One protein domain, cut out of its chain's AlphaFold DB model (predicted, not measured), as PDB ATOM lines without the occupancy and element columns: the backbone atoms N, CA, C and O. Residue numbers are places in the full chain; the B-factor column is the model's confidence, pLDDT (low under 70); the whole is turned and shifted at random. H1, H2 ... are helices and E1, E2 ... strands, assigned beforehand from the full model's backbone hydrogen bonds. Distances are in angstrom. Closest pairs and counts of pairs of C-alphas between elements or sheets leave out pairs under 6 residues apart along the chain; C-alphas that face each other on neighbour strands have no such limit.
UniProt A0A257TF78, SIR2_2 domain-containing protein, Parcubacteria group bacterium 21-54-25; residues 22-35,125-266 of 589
ATOM      1  N   ALA A  22     121.720 165.636 165.175       96.62
ATOM      2  CA  ALA A  22     121.554 166.169 163.827       96.62
ATOM      3  C   ALA A  22     122.575 167.278 163.534       96.62
ATOM      4  O   ALA A  22     123.153 167.860 164.455       96.62
ATOM      5  N   PHE A  23     122.767 167.596 162.253       97.94
ATOM      6  CA  PHE A  23     123.654 168.675 161.799       97.94
ATOM      7  C   PHE A  23     122.894 169.773 161.056       97.94
ATOM      8  O   PHE A  23     121.991 169.466 160.290       97.94
ATOM      9  N   LEU A  24     123.297 171.033 161.223       97.75
ATOM     10  CA  LEU A  24     122.895 172.158 160.374       97.75
ATOM     11  C   LEU A  24     124.140 172.838 159.796       97.75
ATOM     12  O   LEU A  24     124.926 173.430 160.535       97.75
ATOM     13  N   PHE A  25     124.316 172.761 158.480       96.50
ATOM     14  CA  PHE A  25     125.433 173.374 157.764       96.50
ATOM     15  C   PHE A  25     125.008 174.688 157.108       96.50
ATOM     16  O   PHE A  25     124.059 174.727 156.325       96.50
ATOM     17  N   GLY A  26     125.731 175.758 157.430       93.25
ATOM     18  CA  GLY A  26     125.681 177.038 156.727       93.25
ATOM     19  C   GLY A  26     126.916 177.263 155.862       93.25
ATOM     20  O   GLY A  26     127.787 176.394 155.776       93.25
ATOM     21  N   ALA A  27     127.003 178.436 155.230       87.00
ATOM     22  CA  ALA A  27     128.022 178.724 154.216       87.00
ATOM     23  C   ALA A  27     129.458 178.510 154.727       87.00
ATOM     24  O   ALA A  27     130.314 178.023 153.996       87.00
ATOM     25  N   GLY A  28     129.712 178.780 156.012       87.69
ATOM     26  CA  GLY A  28     131.023 178.567 156.625       87.69
ATOM     27  C   GLY A  28     131.462 177.099 156.702       87.69
ATOM     28  O   GLY A  28     132.654 176.846 156.836       87.69
ATOM     29  N   ALA A  29     130.540 176.133 156.604       90.56
ATOM     30  CA  ALA A  29     130.883 174.711 156.552       90.56
ATOM     31  C   ALA A  29     131.563 174.336 155.226       90.56
ATOM     32  O   ALA A  29     132.426 173.467 155.221       90.56
ATOM     33  N   SER A  30     131.213 175.018 154.131       90.25
ATOM     34  CA  SER A  30     131.686 174.701 152.777       90.25
ATOM     35  C   SER A  30     132.940 175.475 152.360       90.25
ATOM     36  O   SER A  30     133.523 175.174 151.321       90.25
ATOM     37  N   MET A  31     133.407 176.418 153.185       88.12
ATOM     38  CA  MET A  31     134.650 177.169 152.952       88.12
ATOM     39  C   MET A  31     135.875 176.255 152.810       88.12
ATOM     40  O   MET A  31     136.725 176.496 151.959       88.12
ATOM     41  N   GLU A  32     135.941 175.177 153.598       86.38
ATOM     42  CA  GLU A  32     137.010 174.161 153.523       86.38
ATOM     43  C   GLU A  32     136.973 173.376 152.197       86.38
ATOM     44  O   GLU A  32     137.988 172.835 151.769       86.38
ATOM     45  N   ALA A  33     135.819 173.352 151.516       85.50
ATOM     46  CA  ALA A  33     135.660 172.759 150.187       85.50
ATOM     47  C   ALA A  33     136.040 173.721 149.043       85.50
ATOM     48  O   ALA A  33     135.825 173.401 147.873       85.50
ATOM     49  N   GLY A  34     136.536 174.923 149.365       84.62
ATOM     50  CA  GLY A  34     136.817 175.981 148.393       84.62
ATOM     51  C   GLY A  34     135.583 176.764 147.934       84.62
ATOM     52  O   GLY A  34     135.699 177.585 147.025       84.62
ATOM     53  N   VAL A  35     134.415 176.542 148.549       86.75
ATOM     54  CA  VAL A  35     133.191 177.295 148.243       86.75
ATOM     55  C   VAL A  35     133.199 178.605 149.035       86.75
ATOM     56  O   VAL A  35     133.183 178.549 150.266       86.75
ATOM     57  N   ASP A 125     134.329 169.495 144.026       82.81
ATOM     58  CA  ASP A 125     135.070 168.347 143.515       82.81
ATOM     59  C   ASP A 125     135.325 167.310 144.616       82.81
ATOM     60  O   ASP A 125     135.484 167.646 145.794       82.81
ATOM     61  N   ALA A 126     135.424 166.037 144.227       81.50
ATOM     62  CA  ALA A 126     135.673 164.926 145.151       81.50
ATOM     63  C   ALA A 126     136.984 165.075 145.945       81.50
ATOM     64  O   ALA A 126     137.095 164.569 147.054       81.50
ATOM     65  N   GLU A 127     137.972 165.806 145.428       85.06
ATOM     66  CA  GLU A 127     139.250 166.040 146.117       85.06
ATOM     67  C   GLU A 127     139.119 167.006 147.311       85.06
ATOM     68  O   GLU A 127     139.949 166.993 148.220       85.06
ATOM     69  N   HIS A 128     138.055 167.815 147.349       87.12
ATOM     70  CA  HIS A 128     137.837 168.847 148.366       87.12
ATOM     71  C   HIS A 128     136.874 168.419 149.487       87.12
ATOM     72  O   HIS A 128     136.524 169.233 150.338       87.12
ATOM     73  N   ILE A 129     136.448 167.151 149.534       90.56
ATOM     74  CA  ILE A 129     135.506 166.639 150.551       90.56
ATOM     75  C   ILE A 129     136.182 165.944 151.740       90.56
ATOM     76  O   ILE A 129     135.494 165.583 152.690       90.56
ATOM     77  N   THR A 130     137.509 165.778 151.736       90.56
ATOM     78  CA  THR A 130     138.250 165.029 152.773       90.56
ATOM     79  C   THR A 130     137.979 165.543 154.189       90.56
ATOM     80  O   THR A 130     137.879 164.766 155.136       90.56
ATOM     81  N   TYR A 131     137.781 166.856 154.357       93.25
ATOM     82  CA  TYR A 131     137.444 167.441 155.659       93.25
ATOM     83  C   TYR A 131     136.106 166.930 156.225       93.25
ATOM     84  O   TYR A 131     135.909 166.990 157.435       93.25
ATOM     85  N   LEU A 132     135.201 166.411 155.385       95.50
ATOM     86  CA  LEU A 132     133.909 165.841 155.777       95.50
ATOM     87  C   LEU A 132     133.968 164.351 156.125       95.50
ATOM     88  O   LEU A 132     132.982 163.830 156.645       95.50
ATOM     89  N   GLU A 133     135.085 163.657 155.893       94.00
ATOM     90  CA  GLU A 133     135.222 162.228 156.214       94.00
ATOM     91  C   GLU A 133     134.795 161.857 157.649       94.00
ATOM     92  O   GLU A 133     134.119 160.832 157.804       94.00
ATOM     93  N   PRO A 134     135.074 162.670 158.698       96.31
ATOM     94  CA  PRO A 134     134.600 162.380 160.052       96.31
ATOM     95  C   PRO A 134     133.071 162.262 160.178       96.31
ATOM     96  O   PRO A 134     132.590 161.593 161.093       96.31
ATOM     97  N   LEU A 135     132.287 162.833 159.249       96.44
ATOM     98  CA  LEU A 135     130.824 162.704 159.225       96.44
ATOM     99  C   LEU A 135     130.383 161.241 159.115       96.44
ATOM    100  O   LEU A 135     129.334 160.879 159.640       96.44
ATOM    101  N   ARG A 136     131.194 160.378 158.493       95.38
ATOM    102  CA  ARG A 136     130.898 158.943 158.388       95.38
ATOM    103  C   ARG A 136     130.751 158.275 159.745       95.38
ATOM    104  O   ARG A 136     129.834 157.484 159.924       95.38
ATOM    105  N   GLY A 137     131.598 158.629 160.710       94.94
ATOM    106  CA  GLY A 137     131.482 158.089 162.060       94.94
ATOM    107  C   GLY A 137     130.145 158.469 162.704       94.94
ATOM    108  O   GLY A 137     129.520 157.640 163.368       94.94
ATOM    109  N   PHE A 138     129.653 159.688 162.457       96.00
ATOM    110  CA  PHE A 138     128.315 160.104 162.887       96.00
ATOM    111  C   PHE A 138     127.206 159.350 162.149       96.00
ATOM    112  O   PHE A 138     126.230 158.958 162.781       96.00
ATOM    113  N   ILE A 139     127.351 159.126 160.843       95.31
ATOM    114  CA  ILE A 139     126.393 158.346 160.047       95.31
ATOM    115  C   ILE A 139     126.286 156.919 160.590       95.31
ATOM    116  O   ILE A 139     125.176 156.439 160.804       95.31
ATOM    117  N   ASP A 140     127.413 156.276 160.891       93.56
ATOM    118  CA  ASP A 140     127.446 154.920 161.443       93.56
ATOM    119  C   ASP A 140     126.787 154.850 162.833       93.56
ATOM    120  O   ASP A 140     126.062 153.899 163.136       93.56
ATOM    121  N   ALA A 141     127.000 155.868 163.675       92.56
ATOM    122  CA  ALA A 141     126.470 155.913 165.037       92.56
ATOM    123  C   ALA A 141     124.982 156.304 165.121       92.56
ATOM    124  O   ALA A 141     124.276 155.820 166.005       92.56
ATOM    125  N   TYR A 142     124.502 157.163 164.216       92.38
ATOM    126  CA  TYR A 142     123.175 157.791 164.288       92.38
ATOM    127  C   TYR A 142     122.335 157.534 163.035       92.38
ATOM    128  O   TYR A 142     121.572 158.394 162.603       92.38
ATOM    129  N   ARG A 143     122.484 156.357 162.414       91.19
ATOM    130  CA  ARG A 143     121.778 156.007 161.178       91.19
ATOM    131  C   ARG A 143     120.256 155.903 161.391       91.19
ATOM    132  O   ARG A 143     119.825 155.064 162.191       91.19
ATOM    133  N   PRO A 144     119.431 156.592 160.582       93.06
ATOM    134  CA  PRO A 144     119.799 157.568 159.552       93.06
ATOM    135  C   PRO A 144     120.119 158.950 160.137       93.06
ATOM    136  O   PRO A 144     119.283 159.534 160.833       93.06
ATOM    137  N   LEU A 145     121.282 159.504 159.779       95.75
ATOM    138  CA  LEU A 145     121.698 160.822 160.261       95.75
ATOM    139  C   LEU A 145     120.888 161.914 159.557       95.75
ATOM    140  O   LEU A 145     120.786 161.923 158.330       95.75
ATOM    141  N   HIS A 146     120.326 162.849 160.320       96.31
ATOM    142  CA  HIS A 146     119.630 164.010 159.767       96.31
ATOM    143  C   HIS A 146     120.614 165.178 159.585       96.31
ATOM    144  O   HIS A 146     121.215 165.646 160.556       96.31
ATOM    145  N   LEU A 147     120.769 165.650 158.345       97.12
ATOM    146  CA  LEU A 147     121.614 166.788 157.988       97.12
ATOM    147  C   LEU A 147     120.780 167.851 157.275       97.12
ATOM    148  O   LEU A 147     120.259 167.637 156.183       97.12
ATOM    149  N   TYR A 148     120.683 169.016 157.894       96.38
ATOM    150  CA  TYR A 148     120.086 170.224 157.347       96.38
ATOM    151  C   TYR A 148     121.186 171.087 156.730       96.38
ATOM    152  O   TYR A 148     122.283 171.194 157.279       96.38
ATOM    153  N   SER A 149     120.917 171.719 155.594       94.19
ATOM    154  CA  SER A 149     121.869 172.619 154.951       94.19
ATOM    155  C   SER A 149     121.153 173.823 154.359       94.19
ATOM    156  O   SER A 149     120.148 173.677 153.667       94.19
ATOM    157  N   ALA A 150     121.690 175.010 154.626       89.94
ATOM    158  CA  ALA A 150     121.304 176.250 153.957       89.94
ATOM    159  C   ALA A 150     122.141 176.504 152.685       89.94
ATOM    160  O   ALA A 150     121.982 177.536 152.039       89.94
ATOM    161  N   ASN A 151     123.044 175.582 152.331       89.81
ATOM    162  CA  ASN A 151     124.010 175.780 151.258       89.81
ATOM    163  C   ASN A 151     123.515 175.192 149.940       89.81
ATOM    164  O   ASN A 151     122.993 174.075 149.898       89.81
ATOM    165  N   TYR A 152     123.789 175.912 148.854       86.06
ATOM    166  CA  TYR A 152     123.450 175.489 147.497       86.06
ATOM    167  C   TYR A 152     124.392 174.416 146.922       86.06
ATOM    168  O   TYR A 152     124.025 173.781 145.936       86.06
ATOM    169  N   ASP A 153     125.585 174.241 147.505       90.06
ATOM    170  CA  ASP A 153     126.659 173.367 147.008       90.06
ATOM    171  C   ASP A 153     126.299 171.872 146.967       90.06
ATOM    172  O   ASP A 153     125.221 171.464 147.397       90.06
ATOM    173  N   THR A 154     127.218 171.050 146.456       90.88
ATOM    174  CA  THR A 154     127.059 169.591 146.328       90.88
ATOM    175  C   THR A 154     127.934 168.781 147.290       90.88
ATOM    176  O   THR A 154     128.128 167.586 147.070       90.88
ATOM    177  N   ALA A 155     128.503 169.392 148.339       93.19
ATOM    178  CA  ALA A 155     129.550 168.758 149.151       93.19
ATOM    179  C   ALA A 155     129.094 167.439 149.805       93.19
ATOM    180  O   ALA A 155     129.819 166.442 149.797       93.19
ATOM    181  N   ILE A 156     127.871 167.414 150.345       95.25
ATOM    182  CA  ILE A 156     127.304 166.233 151.019       95.25
ATOM    183  C   ILE A 156     126.924 165.157 150.006       95.25
ATOM    184  O   ILE A 156     127.157 163.971 150.234       95.25
ATOM    185  N   GLU A 157     126.357 165.562 148.873       93.75
ATOM    186  CA  GLU A 157     125.991 164.665 147.786       93.75
ATOM    187  C   GLU A 157     127.225 163.948 147.220       93.75
ATOM    188  O   GLU A 157     127.184 162.732 147.017       93.75
ATOM    189  N   VAL A 158     128.330 164.679 147.033       91.88
ATOM    190  CA  VAL A 158     129.623 164.138 146.587       91.88
ATOM    191  C   VAL A 158     130.209 163.198 147.638       91.88
ATOM    192  O   VAL A 158     130.566 162.074 147.298       91.88
ATOM    193  N   LEU A 159     130.210 163.577 148.923       94.81
ATOM    194  CA  LEU A 159     130.625 162.690 150.019       94.81
ATOM    195  C   LEU A 159     129.853 161.362 150.005       94.81
ATOM    196  O   LEU A 159     130.437 160.286 150.157       94.81
ATOM    197  N   CYS A 160     128.530 161.420 149.830       94.38
ATOM    198  CA  CYS A 160     127.713 160.217 149.765       94.38
ATOM    199  C   CYS A 160     128.025 159.364 148.530       94.38
ATOM    200  O   CYS A 160     128.063 158.140 148.649       94.38
ATOM    201  N   ALA A 161     128.274 159.979 147.372       91.31
ATOM    202  CA  ALA A 161     128.659 159.262 146.160       91.31
ATOM    203  C   ALA A 161     130.014 158.548 146.324       91.31
ATOM    204  O   ALA A 161     130.088 157.334 146.118       91.31
ATOM    205  N   GLU A 162     131.043 159.264 146.787       92.62
ATOM    206  CA  GLU A 162     132.408 158.742 146.969       92.62
ATOM    207  C   GLU A 162     132.465 157.583 147.972       92.62
ATOM    208  O   GLU A 162     133.153 156.578 147.765       92.62
ATOM    209  N   HIS A 163     131.683 157.664 149.052       93.25
ATOM    210  CA  HIS A 163     131.648 156.626 150.084       93.25
ATOM    211  C   HIS A 163     130.499 155.623 149.941       93.25
ATOM    212  O   HIS A 163     130.311 154.791 150.830       93.25
ATOM    213  N   LYS A 164     129.755 155.651 148.826       94.50
ATOM    214  CA  LYS A 164     128.634 154.733 148.542       94.50
ATOM    215  C   LYS A 164     127.551 154.739 149.633       94.50
ATOM    216  O   LYS A 164     126.972 153.698 149.948       94.50
ATOM    217  N   LEU A 165     127.280 155.908 150.206       95.62
ATOM    218  CA  LEU A 165     126.255 156.116 151.226       95.62
ATOM    219  C   LEU A 165     124.902 156.378 150.559       95.62
ATOM    220  O   LEU A 165     124.780 157.207 149.655       95.62
ATOM    221  N   LYS A 166     123.855 155.699 151.027       95.56
ATOM    222  CA  LYS A 166     122.495 155.898 150.530       95.56
ATOM    223  C   LYS A 166     121.860 157.091 151.239       95.56
ATOM    224  O   LYS A 166     121.442 156.968 152.388       95.56
ATOM    225  N   TYR A 167     121.717 158.217 150.545       95.25
ATOM    226  CA  TYR A 167     121.009 159.384 151.076       95.25
ATOM    227  C   TYR A 167     119.646 159.626 150.413       95.25
ATOM    228  O   TYR A 167     119.356 159.104 149.328       95.25
ATOM    229  N   ARG A 168     118.805 160.419 151.090       94.88
ATOM    230  CA  ARG A 168     117.539 160.954 150.562       94.88
ATOM    231  C   ARG A 168     117.385 162.436 150.856       94.88
ATOM    232  O   ARG A 168     117.565 162.850 151.997       94.88
ATOM    233  N   ASP A 169     117.013 163.192 149.830       93.56
ATOM    234  CA  ASP A 169     116.752 164.637 149.866       93.56
ATOM    235  C   ASP A 169     115.350 165.014 149.356       93.56
ATOM    236  O   ASP A 169     115.068 166.183 149.111       93.56
ATOM    237  N   GLY A 170     114.467 164.021 149.197       91.94
ATOM    238  CA  GLY A 170     113.114 164.208 148.663       91.94
ATOM    239  C   GLY A 170     113.040 164.197 147.135       91.94
ATOM    240  O   GLY A 170     111.966 164.414 146.585       91.94
ATOM    241  N   PHE A 171     114.146 163.915 146.444       90.81
ATOM    242  CA  PHE A 171     114.175 163.770 144.992       90.81
ATOM    243  C   PHE A 171     114.571 162.357 144.559       90.81
ATOM    244  O   PHE A 171     115.477 161.739 145.123       90.81
ATOM    245  N   ASP A 172     113.919 161.882 143.500       86.00
ATOM    246  CA  ASP A 172     114.446 160.852 142.608       86.00
ATOM    247  C   ASP A 172     114.923 161.520 141.303       86.00
ATOM    248  O   ASP A 172     115.996 162.121 141.271       86.00
ATOM    249  N   GLU A 173     114.103 161.488 140.256       84.69
ATOM    250  CA  GLU A 173     114.174 162.357 139.081       84.69
ATOM    251  C   GLU A 173     113.366 163.646 139.300       84.69
ATOM    252  O   GLU A 173     113.741 164.720 138.818       84.69
ATOM    253  N   ALA A 174     112.260 163.541 140.041       89.06
ATOM    254  CA  ALA A 174     111.352 164.626 140.362       89.06
ATOM    255  C   ALA A 174     111.162 164.755 141.878       89.06
ATOM    256  O   ALA A 174     111.597 163.912 142.663       89.06
ATOM    257  N   TRP A 175     110.525 165.847 142.299       91.81
ATOM    258  CA  TRP A 175     110.153 166.018 143.697       91.81
ATOM    259  C   TRP A 175     109.165 164.935 144.140       91.81
ATOM    260  O   TRP A 175     108.085 164.783 143.564       91.81
ATOM    261  N   ASN A 176     109.543 164.206 145.186       92.19
ATOM    262  CA  ASN A 176     108.747 163.179 145.829       92.19
ATOM    263  C   ASN A 176     108.995 163.220 147.353       92.19
ATOM    264  O   ASN A 176     109.920 162.568 147.855       92.19
ATOM    265  N   PRO A 177     108.162 163.949 148.119       89.75
ATOM    266  CA  PRO A 177     108.384 164.170 149.547       89.75
ATOM    267  C   PRO A 177     108.347 162.871 150.364       89.75
ATOM    268  O   PRO A 177     108.995 162.787 151.405       89.75
ATOM    269  N   ALA A 178     107.666 161.821 149.884       90.69
ATOM    270  CA  ALA A 178     107.610 160.526 150.564       90.69
ATOM    271  C   ALA A 178     108.991 159.853 150.686       90.69
ATOM    272  O   ALA A 178     109.211 159.049 151.591       90.69
ATOM    273  N   LEU A 179     109.947 160.208 149.816       92.38
ATOM    274  CA  LEU A 179     111.322 159.709 149.887       92.38
ATOM    275  C   LEU A 179     112.074 160.202 151.129       92.38
ATOM    276  O   LEU A 179     113.033 159.556 151.551       92.38
ATOM    277  N   LEU A 180     111.640 161.308 151.746       90.44
ATOM    278  CA  LEU A 180     112.212 161.788 153.007       90.44
ATOM    279  C   LEU A 180     111.957 160.802 154.154       90.44
ATOM    280  O   LEU A 180     112.759 160.719 155.081       90.44
ATOM    281  N   ASP A 181     110.897 160.001 154.066       89.81
ATOM    282  CA  ASP A 181     110.534 159.006 155.074       89.81
ATOM    283  C   ASP A 181     111.000 157.587 154.712       89.81
ATOM    284  O   ASP A 181     110.706 156.636 155.438       89.81
ATOM    285  N   GLU A 182     111.769 157.422 153.626       91.44
ATOM    286  CA  GLU A 182     112.230 156.102 153.192       91.44
ATOM    287  C   GLU A 182     113.062 155.415 154.299       91.44
ATOM    288  O   GLU A 182     113.975 156.030 154.878       91.44
ATOM    289  N   PRO A 183     112.769 154.139 154.623       89.38
ATOM    290  CA  PRO A 183     113.567 153.370 155.567       89.38
ATOM    291  C   PRO A 183     114.902 152.935 154.943       89.38
ATOM    292  O   PRO A 183     115.097 152.954 153.727       89.38
ATOM    293  N   ASN A 184     115.828 152.461 155.783       89.81
ATOM    294  CA  ASN A 184     117.119 151.913 155.348       89.81
ATOM    295  C   ASN A 184     117.937 152.898 154.496       89.81
ATOM    296  O   ASN A 184     118.426 152.549 153.420       89.81
ATOM    297  N   VAL A 185     118.073 154.132 154.974       94.38
ATOM    298  CA  VAL A 185     118.965 155.160 154.417       94.38
ATOM    299  C   VAL A 185     120.106 155.417 155.401       94.38
ATOM    300  O   VAL A 185     119.982 155.120 156.589       94.38
ATOM    301  N   ASP A 186     121.253 155.858 154.903       95.94
ATOM    302  CA  ASP A 186     122.405 156.276 155.707       95.94
ATOM    303  C   ASP A 186     122.201 157.705 156.231       95.94
ATOM    304  O   ASP A 186     122.410 157.979 157.413       95.94
ATOM    305  N   LEU A 187     121.724 158.600 155.360       95.75
ATOM    306  CA  LEU A 187     121.606 160.031 155.635       95.75
ATOM    307  C   LEU A 187     120.320 160.616 155.032       95.75
ATOM    308  O   LEU A 187     119.919 160.268 153.920       95.75
ATOM    309  N   ARG A 188     119.682 161.539 155.752       95.94
ATOM    310  CA  ARG A 188     118.608 162.392 155.226       95.94
ATOM    311  C   ARG A 188     119.112 163.818 155.109       95.94
ATOM    312  O   ARG A 188     119.553 164.388 156.104       95.94
ATOM    313  N   LEU A 189     119.051 164.362 153.901       96.06
ATOM    314  CA  LEU A 189     119.584 165.669 153.549       96.06
ATOM    315  C   LEU A 189     118.437 166.653 153.307       96.06
ATOM    316  O   LEU A 189     117.645 166.474 152.392       96.06
ATOM    317  N   PHE A 190     118.374 167.719 154.094       94.81
ATOM    318  CA  PHE A 190     117.360 168.764 153.974       94.81
ATOM    319  C   PHE A 190     118.013 170.070 153.500       94.81
ATOM    320  O   PHE A 190     118.562 170.819 154.307       94.81
ATOM    321  N   LYS A 191     117.973 170.343 152.190       92.06
ATOM    322  CA  LYS A 191     118.497 171.576 151.566       92.06
ATOM    323  C   LYS A 191     117.475 172.718 151.657       92.06
ATOM    324  O   LYS A 191     116.663 172.911 150.756       92.06
ATOM    325  N   LEU A 192     117.504 173.468 152.756       88.50
ATOM    326  CA  LEU A 192     116.481 174.454 153.133       88.50
ATOM    327  C   LEU A 192     116.355 175.632 152.155       88.50
ATOM    328  O   LEU A 192     115.268 176.181 152.012       88.50
ATOM    329  N   HIS A 193     117.441 176.011 151.476       84.25
ATOM    330  CA  HIS A 193     117.447 177.091 150.477       84.25
ATOM    331  C   HIS A 193     117.444 176.563 149.027       84.25
ATOM    332  O   HIS A 193     117.448 177.335 148.071       84.25
ATOM    333  N   GLY A 194     117.389 175.241 148.843       86.62
ATOM    334  CA  GLY A 194     117.529 174.581 147.547       86.62
ATOM    335  C   GLY A 194     118.949 174.084 147.264       86.62
ATOM    336  O   GLY A 194     119.836 174.144 148.114       86.62
ATOM    337  N   SER A 195     119.158 173.560 146.058       87.19
ATOM    338  CA  SER A 195     120.436 173.008 145.589       87.19
ATOM    339  C   SER A 195     120.670 173.431 144.146       87.19
ATOM    340  O   SER A 195     119.727 173.521 143.360       87.19
ATOM    341  N   VAL A 196     121.934 173.614 143.753       85.56
ATOM    342  CA  VAL A 196     122.294 173.904 142.351       85.56
ATOM    343  C   VAL A 196     121.967 172.772 141.376       85.56
ATOM    344  O   VAL A 196     122.012 172.962 140.160       85.56
ATOM    345  N   THR A 197     121.633 171.593 141.900       85.81
ATOM    346  CA  THR A 197     121.201 170.431 141.113       85.81
ATOM    347  C   THR A 197     119.689 170.375 140.901       85.81
ATOM    348  O   THR A 197     119.214 169.515 140.158       85.81
ATOM    349  N   TRP A 198     118.918 171.258 141.538       88.69
ATOM    350  CA  TRP A 198     117.462 171.289 141.426       88.69
ATOM    351  C   TRP A 198     117.037 172.267 140.335       88.69
ATOM    352  O   TRP A 198     117.651 173.316 140.162       88.69
ATOM    353  N   TYR A 199     115.981 171.935 139.595       84.94
ATOM    354  CA  TYR A 199     115.467 172.744 138.493       84.94
ATOM    355  C   TYR A 199     113.945 172.801 138.512       84.94
ATOM    356  O   TYR A 199     113.278 171.830 138.875       84.94
ATOM    357  N   ARG A 200     113.387 173.916 138.041       85.31
ATOM    358  CA  ARG A 200     111.958 174.060 137.756       85.31
ATOM    359  C   ARG A 200     111.739 174.063 136.252       85.31
ATOM    360  O   ARG A 200     112.308 174.890 135.544       85.31
ATOM    361  N   SER A 201     110.909 173.150 135.758       85.12
ATOM    362  CA  SER A 201     110.525 173.138 134.350       85.12
ATOM    363  C   SER A 201     109.428 174.158 134.054       85.12
ATOM    364  O   SER A 201     108.597 174.475 134.907       85.12
ATOM    365  N   ASN A 202     109.360 174.616 132.807       81.19
ATOM    366  CA  ASN A 202     108.285 175.470 132.300       81.19
ATOM    367  C   ASN A 202     106.901 174.788 132.292       81.19
ATOM    368  O   ASN A 202     105.903 175.433 131.985       81.19
ATOM    369  N   ARG A 203     106.827 173.495 132.644       83.44
ATOM    370  CA  ARG A 203     105.576 172.771 132.921       83.44
ATOM    371  C   ARG A 203     105.264 172.650 134.416       83.44
ATOM    372  O   ARG A 203     104.359 171.911 134.784       83.44
ATOM    373  N   GLY A 204     106.007 173.348 135.273       80.19
ATOM    374  CA  GLY A 204     105.793 173.359 136.719       80.19
ATOM    375  C   GLY A 204     106.336 172.133 137.455       80.19
ATOM    376  O   GLY A 204     105.986 171.938 138.612       80.19
ATOM    377  N   ARG A 205     107.176 171.305 136.817       84.38
ATOM    378  CA  ARG A 205     107.809 170.152 137.478       84.38
ATOM    379  C   ARG A 205     109.073 170.584 138.214       84.38
ATOM    380  O   ARG A 205     109.838 171.386 137.684       84.38
ATOM    381  N   PHE A 206     109.318 170.001 139.382       87.75
ATOM    382  CA  PHE A 206     110.575 170.140 140.119       87.75
ATOM    383  C   PHE A 206     111.427 168.905 139.870       87.75
ATOM    384  O   PHE A 206     110.956 167.790 140.082       87.75
ATOM    385  N   LEU A 207     112.644 169.107 139.378       86.81
ATOM    386  CA  LEU A 207     113.513 168.057 138.859       86.81
ATOM    387  C   LEU A 207     114.886 168.128 139.515       86.81
ATOM    388  O   LEU A 207     115.375 169.222 139.796       86.81
ATOM    389  N   LYS A 208     115.538 166.978 139.679       87.50
ATOM    390  CA  LYS A 208     116.945 166.899 140.077       87.50
ATOM    391  C   LYS A 208     117.782 166.446 138.888       87.50
ATOM    392  O   LYS A 208     117.567 165.367 138.346       87.50
ATOM    393  N   ILE A 209     118.743 167.271 138.483       84.00
ATOM    394  CA  ILE A 209     119.646 166.989 137.362       84.00
ATOM    395  C   ILE A 209     121.083 166.952 137.903       84.00
ATOM    396  O   ILE A 209     121.728 167.997 138.009       84.00
ATOM    397  N   PRO A 210     121.602 165.763 138.265       69.06
ATOM    398  CA  PRO A 210     122.923 165.598 138.868       69.06
ATOM    399  C   PRO A 210     124.025 165.506 137.796       69.06
ATOM    400  O   PRO A 210     124.838 164.587 137.803       69.06
ATOM    401  N   VAL A 211     124.019 166.425 136.826       65.50
ATOM    402  CA  VAL A 211     125.009 166.481 135.739       65.50
ATOM    403  C   VAL A 211     125.640 167.868 135.716       65.50
ATOM    404  O   VAL A 211     124.946 168.868 135.913       65.50
ATOM    405  N   LEU A 212     126.950 167.925 135.456       59.41
ATOM    406  CA  LEU A 212     127.679 169.170 135.226       59.41
ATOM    407  C   LEU A 212     127.120 169.856 133.978       59.41
ATOM    408  O   LEU A 212     127.427 169.504 132.843       59.41
ATOM    409  N   LEU A 213     126.254 170.829 134.216       62.72
ATOM    410  CA  LEU A 213     125.706 171.711 133.205       62.72
ATOM    411  C   LEU A 213     126.258 173.096 133.518       62.72
ATOM    412  O   LEU A 213     126.046 173.588 134.624       62.72
ATOM    413  N   HIS A 214     126.961 173.723 132.585       61.88
ATOM    414  CA  HIS A 214     127.507 175.064 132.822       61.88
ATOM    415  C   HIS A 214     126.442 176.166 132.714       61.88
ATOM    416  O   HIS A 214     126.625 177.233 133.293       61.88
ATOM    417  N   ASP A 215     125.306 175.863 132.076       66.56
ATOM    418  CA  ASP A 215     124.192 176.793 131.880       66.56
ATOM    419  C   ASP A 215     123.129 176.646 132.984       66.56
ATOM    420  O   ASP A 215     122.757 175.532 133.374       66.56
ATOM    421  N   SER A 216     122.595 177.756 133.496       67.50
ATOM    422  CA  SER A 216     121.483 177.798 134.467       67.50
ATOM    423  C   SER A 216     120.125 177.423 133.871       67.50
ATOM    424  O   SER A 216     119.187 177.167 134.626       67.50
ATOM    425  N   SER A 217     120.020 177.323 132.543       74.12
ATOM    426  CA  SER A 217     118.838 176.836 131.829       74.12
ATOM    427  C   SER A 217     119.192 175.671 130.913       74.12
ATOM    428  O   SER A 217     120.186 175.746 130.193       74.12
ATOM    429  N   VAL A 218     118.358 174.633 130.877       77.00
ATOM    430  CA  VAL A 218     118.544 173.470 129.998       77.00
ATOM    431  C   VAL A 218     117.262 173.060 129.290       77.00
ATOM    432  O   VAL A 218     116.163 173.217 129.820       77.00
ATOM    433  N   GLU A 219     117.395 172.506 128.086       81.44
ATOM    434  CA  GLU A 219     116.292 171.869 127.365       81.44
ATOM    435  C   GLU A 219     116.339 170.352 127.583       81.44
ATOM    436  O   GLU A 219     117.330 169.688 127.279       81.44
ATOM    437  N   LEU A 220     115.264 169.801 128.142       77.88
ATOM    438  CA  LEU A 220     115.119 168.371 128.396       77.88
ATOM    439  C   LEU A 220     114.723 167.631 127.114       77.88
ATOM    440  O   LEU A 220     114.136 168.205 126.201       77.88
ATOM    441  N   VAL A 221     114.907 166.307 127.091       79.31
ATOM    442  CA  VAL A 221     114.458 165.438 125.978       79.31
ATOM    443  C   VAL A 221     112.951 165.587 125.699       79.31
ATOM    444  O   VAL A 221     112.493 165.439 124.568       79.31
ATOM    445  N   THR A 222     112.169 165.955 126.718       77.12
ATOM    446  CA  THR A 222     110.730 166.253 126.626       77.12
ATOM    447  C   THR A 222     110.401 167.590 125.944       77.12
ATOM    448  O   THR A 222     109.218 167.935 125.832       77.12
ATOM    449  N   LYS A 223     111.421 168.335 125.492       78.62
ATOM    450  CA  LYS A 223     111.366 169.723 124.996       78.62
ATOM    451  C   LYS A 223     110.882 170.735 126.038       78.62
ATOM    452  O   LYS A 223     110.424 171.826 125.703       78.62
ATOM    453  N   GLU A 224     110.925 170.358 127.311       80.56
ATOM    454  CA  GLU A 224     110.699 171.282 128.417       80.56
ATOM    455  C   GLU A 224     111.973 172.068 128.685       80.56
ATOM    456  O   GLU A 224     113.064 171.499 128.680       80.56
ATOM    457  N   ARG A 225     111.831 173.363 128.957       80.56
ATOM    458  CA  ARG A 225     112.939 174.172 129.463       80.56
ATOM    459  C   ARG A 225     112.921 174.115 130.979       80.56
ATOM    460  O   ARG A 225     111.853 174.285 131.566       80.56
ATOM    461  N   ALA A 226     114.065 173.846 131.590       76.75
ATOM    462  CA  ALA A 226     114.233 173.774 133.032       76.75
ATOM    463  C   ALA A 226     115.288 174.781 133.490       76.75
ATOM    464  O   ALA A 226     116.363 174.860 132.899       76.75
ATOM    465  N   GLU A 227     114.977 175.544 134.533       78.19
ATOM    466  CA  GLU A 227     115.841 176.589 135.091       78.19
ATOM    467  C   GLU A 227     116.299 176.212 136.497       78.19
ATOM    468  O   GLU A 227     115.534 175.603 137.247       78.19
ATOM    469  N   ALA A 228     117.538 176.560 136.846       75.25
ATOM    470  CA  ALA A 228     118.131 176.259 138.144       75.25
ATOM    471  C   ALA A 228     117.285 176.840 139.290       75.25
ATOM    472  O   ALA A 228     116.974 178.033 139.332       75.25
ATOM    473  N   LEU A 229     116.937 175.980 140.244       71.38
ATOM    474  CA  LEU A 229     116.106 176.291 141.397       71.38
ATOM    475  C   LEU A 229     116.991 176.724 142.570       71.38
ATOM    476  O   LEU A 229     117.270 175.952 143.484       71.38
ATOM    477  N   MET A 230     117.427 177.982 142.535       68.94
ATOM    478  CA  MET A 230     118.010 178.665 143.693       68.94
ATOM    479  C   MET A 230     116.950 179.587 144.291       68.94
ATOM    480  O   MET A 230     116.439 180.474 143.601       68.94
ATOM    481  N   LEU A 231     116.594 179.353 145.552       56.56
ATOM    482  CA  LEU A 231     115.564 180.108 146.255       56.56
ATOM    483  C   LEU A 231     116.210 180.922 147.380       56.56
ATOM    484  O   LEU A 231     117.155 180.473 148.031       56.56
ATOM    485  N   TYR A 232     115.718 182.144 147.567       63.19
ATOM    486  CA  TYR A 232     116.271 183.139 148.492       63.19
ATOM    487  C   TYR A 232     115.208 183.501 149.527       63.19
ATOM    488  O   TYR A 232     114.035 183.550 149.135       63.19
ATOM    489  N   PRO A 233     115.562 183.724 150.809       44.91
ATOM    490  CA  PRO A 233     114.632 184.071 151.885       44.91
ATOM    491  C   PRO A 233     113.847 185.364 151.598       44.91
ATOM    492  O   PRO A 233     114.168 186.436 152.092       44.91
ATOM    493  N   ALA A 234     112.795 185.263 150.790       42.94
ATOM    494  CA  ALA A 234     111.829 186.315 150.502       42.94
ATOM    495  C   ALA A 234     110.464 185.929 151.089       42.94
ATOM    496  O   ALA A 234     110.183 184.750 151.305       42.94
ATOM    497  N   GLN A 235     109.560 186.901 151.258       42.94
ATOM    498  CA  GLN A 235     108.190 186.695 151.776       42.94
ATOM    499  C   GLN A 235     107.369 185.625 151.014       42.94
ATOM    500  O   GLN A 235     106.356 185.153 151.516       42.94
ATOM    501  N   LYS A 236     107.805 185.200 149.818       47.12
ATOM    502  CA  LYS A 236     107.183 184.120 149.029       47.12
ATOM    503  C   LYS A 236     107.566 182.694 149.474       47.12
ATOM    504  O   LYS A 236     107.020 181.748 148.912       47.12
ATOM    505  N   PHE A 237     108.456 182.516 150.462       49.22
ATOM    506  CA  PHE A 237     108.844 181.196 151.004       49.22
ATOM    507  C   PHE A 237     107.645 180.358 151.479       49.22
ATOM    508  O   PHE A 237     107.704 179.132 151.488       49.22
ATOM    509  N   GLU A 238     106.548 181.018 151.845       47.94
ATOM    510  CA  GLU A 238     105.363 180.394 152.432       47.94
ATOM    511  C   GLU A 238     104.556 179.500 151.466       47.94
ATOM    512  O   GLU A 238     103.714 178.743 151.941       47.94
ATOM    513  N   TYR A 239     104.803 179.529 150.143       52.53
ATOM    514  CA  TYR A 239     103.914 178.864 149.164       52.53
ATOM    515  C   TYR A 239     104.605 178.179 147.971       52.53
ATOM    516  O   TYR A 239     103.951 177.940 146.959       52.53
ATOM    517  N   VAL A 240     105.914 177.903 148.027       66.88
ATOM    518  CA  VAL A 240     106.629 177.268 146.899       66.88
ATOM    519  C   VAL A 240     107.086 175.860 147.279       66.88
ATOM    520  O   VAL A 240     108.047 175.681 148.031       66.88
ATOM    521  N   GLU A 241     106.415 174.838 146.742       70.44
ATOM    522  CA  GLU A 241     106.959 173.477 146.706       70.44
ATOM    523  C   GLU A 241     108.254 173.467 145.872       70.44
ATOM    524  O   GLU A 241     108.378 174.249 144.928       70.44
ATOM    525  N   PRO A 242     109.265 172.642 146.201       79.31
ATOM    526  CA  PRO A 242     109.315 171.613 147.246       79.31
ATOM    527  C   PRO A 242     109.662 172.127 148.656       79.31
ATOM    528  O   PRO A 242     109.592 171.374 149.627       79.31
ATOM    529  N   LEU A 243     110.068 173.394 148.795       77.44
ATOM    530  CA  LEU A 243     110.692 173.889 150.026       77.44
ATOM    531  C   LEU A 243     109.743 173.955 151.217       77.44
ATOM    532  O   LEU A 243     110.172 173.673 152.332       77.44
ATOM    533  N   PHE A 244     108.470 174.295 151.007       82.31
ATOM    534  CA  PHE A 244     107.504 174.325 152.105       82.31
ATOM    535  C   PHE A 244     107.330 172.937 152.749       82.31
ATOM    536  O   PHE A 244     107.426 172.790 153.971       82.31
ATOM    537  N   GLU A 245     107.154 171.896 151.930       86.38
ATOM    538  CA  GLU A 245     107.079 170.509 152.401       86.38
ATOM    539  C   GLU A 245     108.396 170.057 153.042       86.38
ATOM    540  O   GLU A 245     108.380 169.401 154.086       86.38
ATOM    541  N   LEU A 246     109.535 170.461 152.468       88.44
ATOM    542  CA  LEU A 246     110.855 170.181 153.025       88.44
ATOM    543  C   LEU A 246     111.051 170.833 154.398       88.44
ATOM    544  O   LEU A 246     111.558 170.181 155.307       88.44
ATOM    545  N   LEU A 247     110.632 172.088 154.576       86.31
ATOM    546  CA  LEU A 247     110.709 172.810 155.845       86.31
ATOM    547  C   LEU A 247     109.802 172.166 156.899       86.31
ATOM    548  O   LEU A 247     110.205 172.008 158.051       86.31
ATOM    549  N   LEU A 248     108.598 171.739 156.509       88.44
ATOM    550  CA  LEU A 248     107.683 171.024 157.395       88.44
ATOM    551  C   LEU A 248     108.255 169.662 157.819       88.44
ATOM    552  O   LEU A 248     108.206 169.312 159.001       88.44
ATOM    553  N   ALA A 249     108.824 168.908 156.876       90.62
ATOM    554  CA  ALA A 249     109.516 167.657 157.164       90.62
ATOM    555  C   ALA A 249     110.738 167.896 158.062       90.62
ATOM    556  O   ALA A 249     110.918 167.187 159.052       90.62
ATOM    557  N   ALA A 250     111.519 168.939 157.784       89.69
ATOM    558  CA  ALA A 250     112.677 169.313 158.578       89.69
ATOM    559  C   ALA A 250     112.292 169.671 160.016       89.69
ATOM    560  O   ALA A 250     112.908 169.169 160.951       89.69
ATOM    561  N   LYS A 251     111.221 170.453 160.214       89.88
ATOM    562  CA  LYS A 251     110.681 170.763 161.547       89.88
ATOM    563  C   LYS A 251     110.323 169.495 162.317       89.88
ATOM    564  O   LYS A 251     110.745 169.341 163.461       89.88
ATOM    565  N   ARG A 252     109.578 168.580 161.689       90.56
ATOM    566  CA  ARG A 252     109.169 167.306 162.307       90.56
ATOM    567  C   ARG A 252     110.379 166.468 162.717       90.56
ATOM    568  O   ARG A 252     110.442 166.004 163.846       90.56
ATOM    569  N   ARG A 253     111.356 166.318 161.820       90.81
ATOM    570  CA  ARG A 253     112.553 165.496 162.046       90.81
ATOM    571  C   ARG A 253     113.546 166.117 163.016       90.81
ATOM    572  O   ARG A 253     114.235 165.386 163.721       90.81
ATOM    573  N   LEU A 254     113.626 167.441 163.078       91.06
ATOM    574  CA  LEU A 254     114.494 168.133 164.024       91.06
ATOM    575  C   LEU A 254     113.923 168.086 165.444       91.06
ATOM    576  O   LEU A 254     114.693 167.991 166.395       91.06
ATOM    577  N   ALA A 255     112.594 168.075 165.592       89.75
ATOM    578  CA  ALA A 255     111.936 167.897 166.888       89.75
ATOM    579  C   ALA A 255     112.215 166.520 167.530       89.75
ATOM    580  O   ALA A 255     112.128 166.385 168.749       89.75
ATOM    581  N   GLU A 256     112.588 165.513 166.731       88.44
ATOM    582  CA  GLU A 256     113.014 164.185 167.203       88.44
ATOM    583  C   GLU A 256     114.456 164.182 167.754       88.44
ATOM    584  O   GLU A 256     114.849 163.252 168.461       88.44
ATOM    585  N   SER A 257     115.258 165.208 167.443       90.75
ATOM    586  CA  SER A 257     116.663 165.308 167.847       90.75
ATOM    587  C   SER A 257     116.833 165.952 169.224       90.75
ATOM    588  O   SER A 257     116.059 166.812 169.636       90.75
ATOM    589  N   GLN A 258     117.887 165.561 169.943       91.25
ATOM    590  CA  GLN A 258     118.263 166.151 171.237       91.25
ATOM    591  C   GLN A 258     119.455 167.103 171.111       91.25
ATOM    592  O   GLN A 258     119.562 168.063 171.866       91.25
ATOM    593  N   VAL A 259     120.341 166.864 170.148       95.25
ATOM    594  CA  VAL A 259     121.535 167.666 169.899       95.25
ATOM    595  C   VAL A 259     121.539 168.109 168.447       95.25
ATOM    596  O   VAL A 259     121.555 167.278 167.540       95.25
ATOM    597  N   LEU A 260     121.574 169.420 168.225       97.75
ATOM    598  CA  LEU A 260     121.834 170.002 166.914       97.75
ATOM    599  C   LEU A 260     123.249 170.578 166.877       97.75
ATOM    600  O   LEU A 260     123.550 171.545 167.575       97.75
ATOM    601  N   ILE A 261     124.114 170.006 166.043       98.25
ATOM    602  CA  ILE A 261     125.448 170.540 165.769       98.25
ATOM    603  C   ILE A 261     125.341 171.499 164.586       98.25
ATOM    604  O   ILE A 261     125.011 171.099 163.473       98.25
ATOM    605  N   VAL A 262     125.629 172.772 164.814       98.31
ATOM    606  CA  VAL A 262     125.535 173.824 163.803       98.31
ATOM    607  C   VAL A 262     126.932 174.263 163.410       98.31
ATOM    608  O   VAL A 262     127.744 174.615 164.265       98.31
ATOM    609  N   VAL A 263     127.198 174.282 162.109       96.56
ATOM    610  CA  VAL A 263     128.514 174.590 161.555       96.56
ATOM    611  C   VAL A 263     128.390 175.725 160.553       96.56
ATOM    612  O   VAL A 263     127.643 175.622 159.580       96.56
ATOM    613  N   GLY A 264     129.132 176.811 160.779       89.94
ATOM    614  CA  GLY A 264     129.287 177.875 159.781       89.94
ATOM    615  C   GLY A 264     127.992 178.592 159.380       89.94
ATOM    616  O   GLY A 264     127.913 179.140 158.283       89.94
ATOM    617  N   TYR A 265     126.969 178.581 160.239       93.50
ATOM    618  CA  TYR A 265     125.674 179.203 159.976       93.50
ATOM    619  C   TYR A 265     125.465 180.444 160.849       93.50
ATOM    620  O   TYR A 265     125.645 180.398 162.064       93.50
ATOM    621  N   SER A 266     125.092 181.562 160.223       90.12
ATOM    622  CA  SER A 266     125.033 182.880 160.876       90.12
ATOM    623  C   SER A 266     123.672 183.233 161.482       90.12
ATOM    624  O   SER A 266     123.562 184.269 162.134       90.12
TER     625      SER A 266
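This is residues 22 to 35 and 125 to 266 of the 589 residues of the protein "SIR2_2 domain-containing protein" of Parcubacteria group bacterium 21-54-25 (UniProt A0A257TF78). A parallel sheet of four strands, in the order E3 E2 E1 E8, makes the main body, with the long helix H6 slanting over one face and the short H2 over the opposite face. E3 runs on into E4, which belongs to a smaller lobe at one end, a strongly twisted antiparallel sheet in the order E5 E4 E7 E6. The printed part has 156 residues with six named helices and eight named strands, along the chain E1 H1 H2 E2 H3 H4 E3 E4 E5 E6 E7 H5 H6 E8, a mixed class. It is compact, with a radius of gyration of the C-alphas of 15.3 A, and spans 45 by 34 by 32 A.

E1, residues 22 to 25, is the parallel neighbour of E2, residues 145 to 149, with N 25 and O 148 2.8 A apart, and of E8, residues 259 to 263, with N 24 and O 261 2.8 A apart. E3, residues 187 to 191, is parallel to E2, with N 147 and O 188 2.8 A apart. H1, residues 27 to 33, H3, residues 155 to 162, and H4, residues 177 to 181, only graze this sheet. E2, H3, H4 and E3 form a strand-helix-strand unit, two parallel neighbour strands with helices between, its crossover right-handed. H2, residues 135 to 141, is over E2 at a height over the sheet of 8.3 A. On the opposite face H6, residues 243 to 255, has a height of 9.5 A and runs slantwise to E3, at 47 degrees on the local plane; their closest C-alphas, of Phe 190 and Ala 250, are 6.6 A apart. H5, residues 235 to 239, and H6 only just touch, only at the corner, with 3 pairs of C-alphas within 8 A, the closest Glu 238 and Phe 244 at 6.4 A. E4, residues 194 to 201, bends by 95 degrees at residue 197. It forms a hairpin with E5, residues 206 to 208 (N 199 and O 207, 2.8 A), and E6, residues 217 to 219, one with E7, residues 225 to 230 (N 218 and O 226, 2.8 A); E4 and E7 are antiparallel, with N 200 and O 227 2.8 A apart. Each O i to N i+4 pair is within hydrogen-bond range in H2, H3 and H6, but 0 of 3 in H1, 0 of 1 in H4 and 0 of 1 in H5, beside 2 of 4, 2 of 2 and 1 of 2 O i to N i+3 pairs.

E1 begins at C-alpha 22 (121.554, 166.169, 163.827). H6 is 17.9 A long, E7 15.8 A and E4 15.0 A. E8 ends at C-alpha 263 (128.514, 174.590, 161.555).

The C-alphas farthest apart, of Lys 223 and Gln 258, are 46.9 A apart. Residues 36 to 124 are not printed; C-alphas 35 and 125 across the cut are 10.3 A apart. The link from H3 to H4 is long, with 14 residues. The pLDDT is under 70 at residues 210 to 216 and 230 to 240.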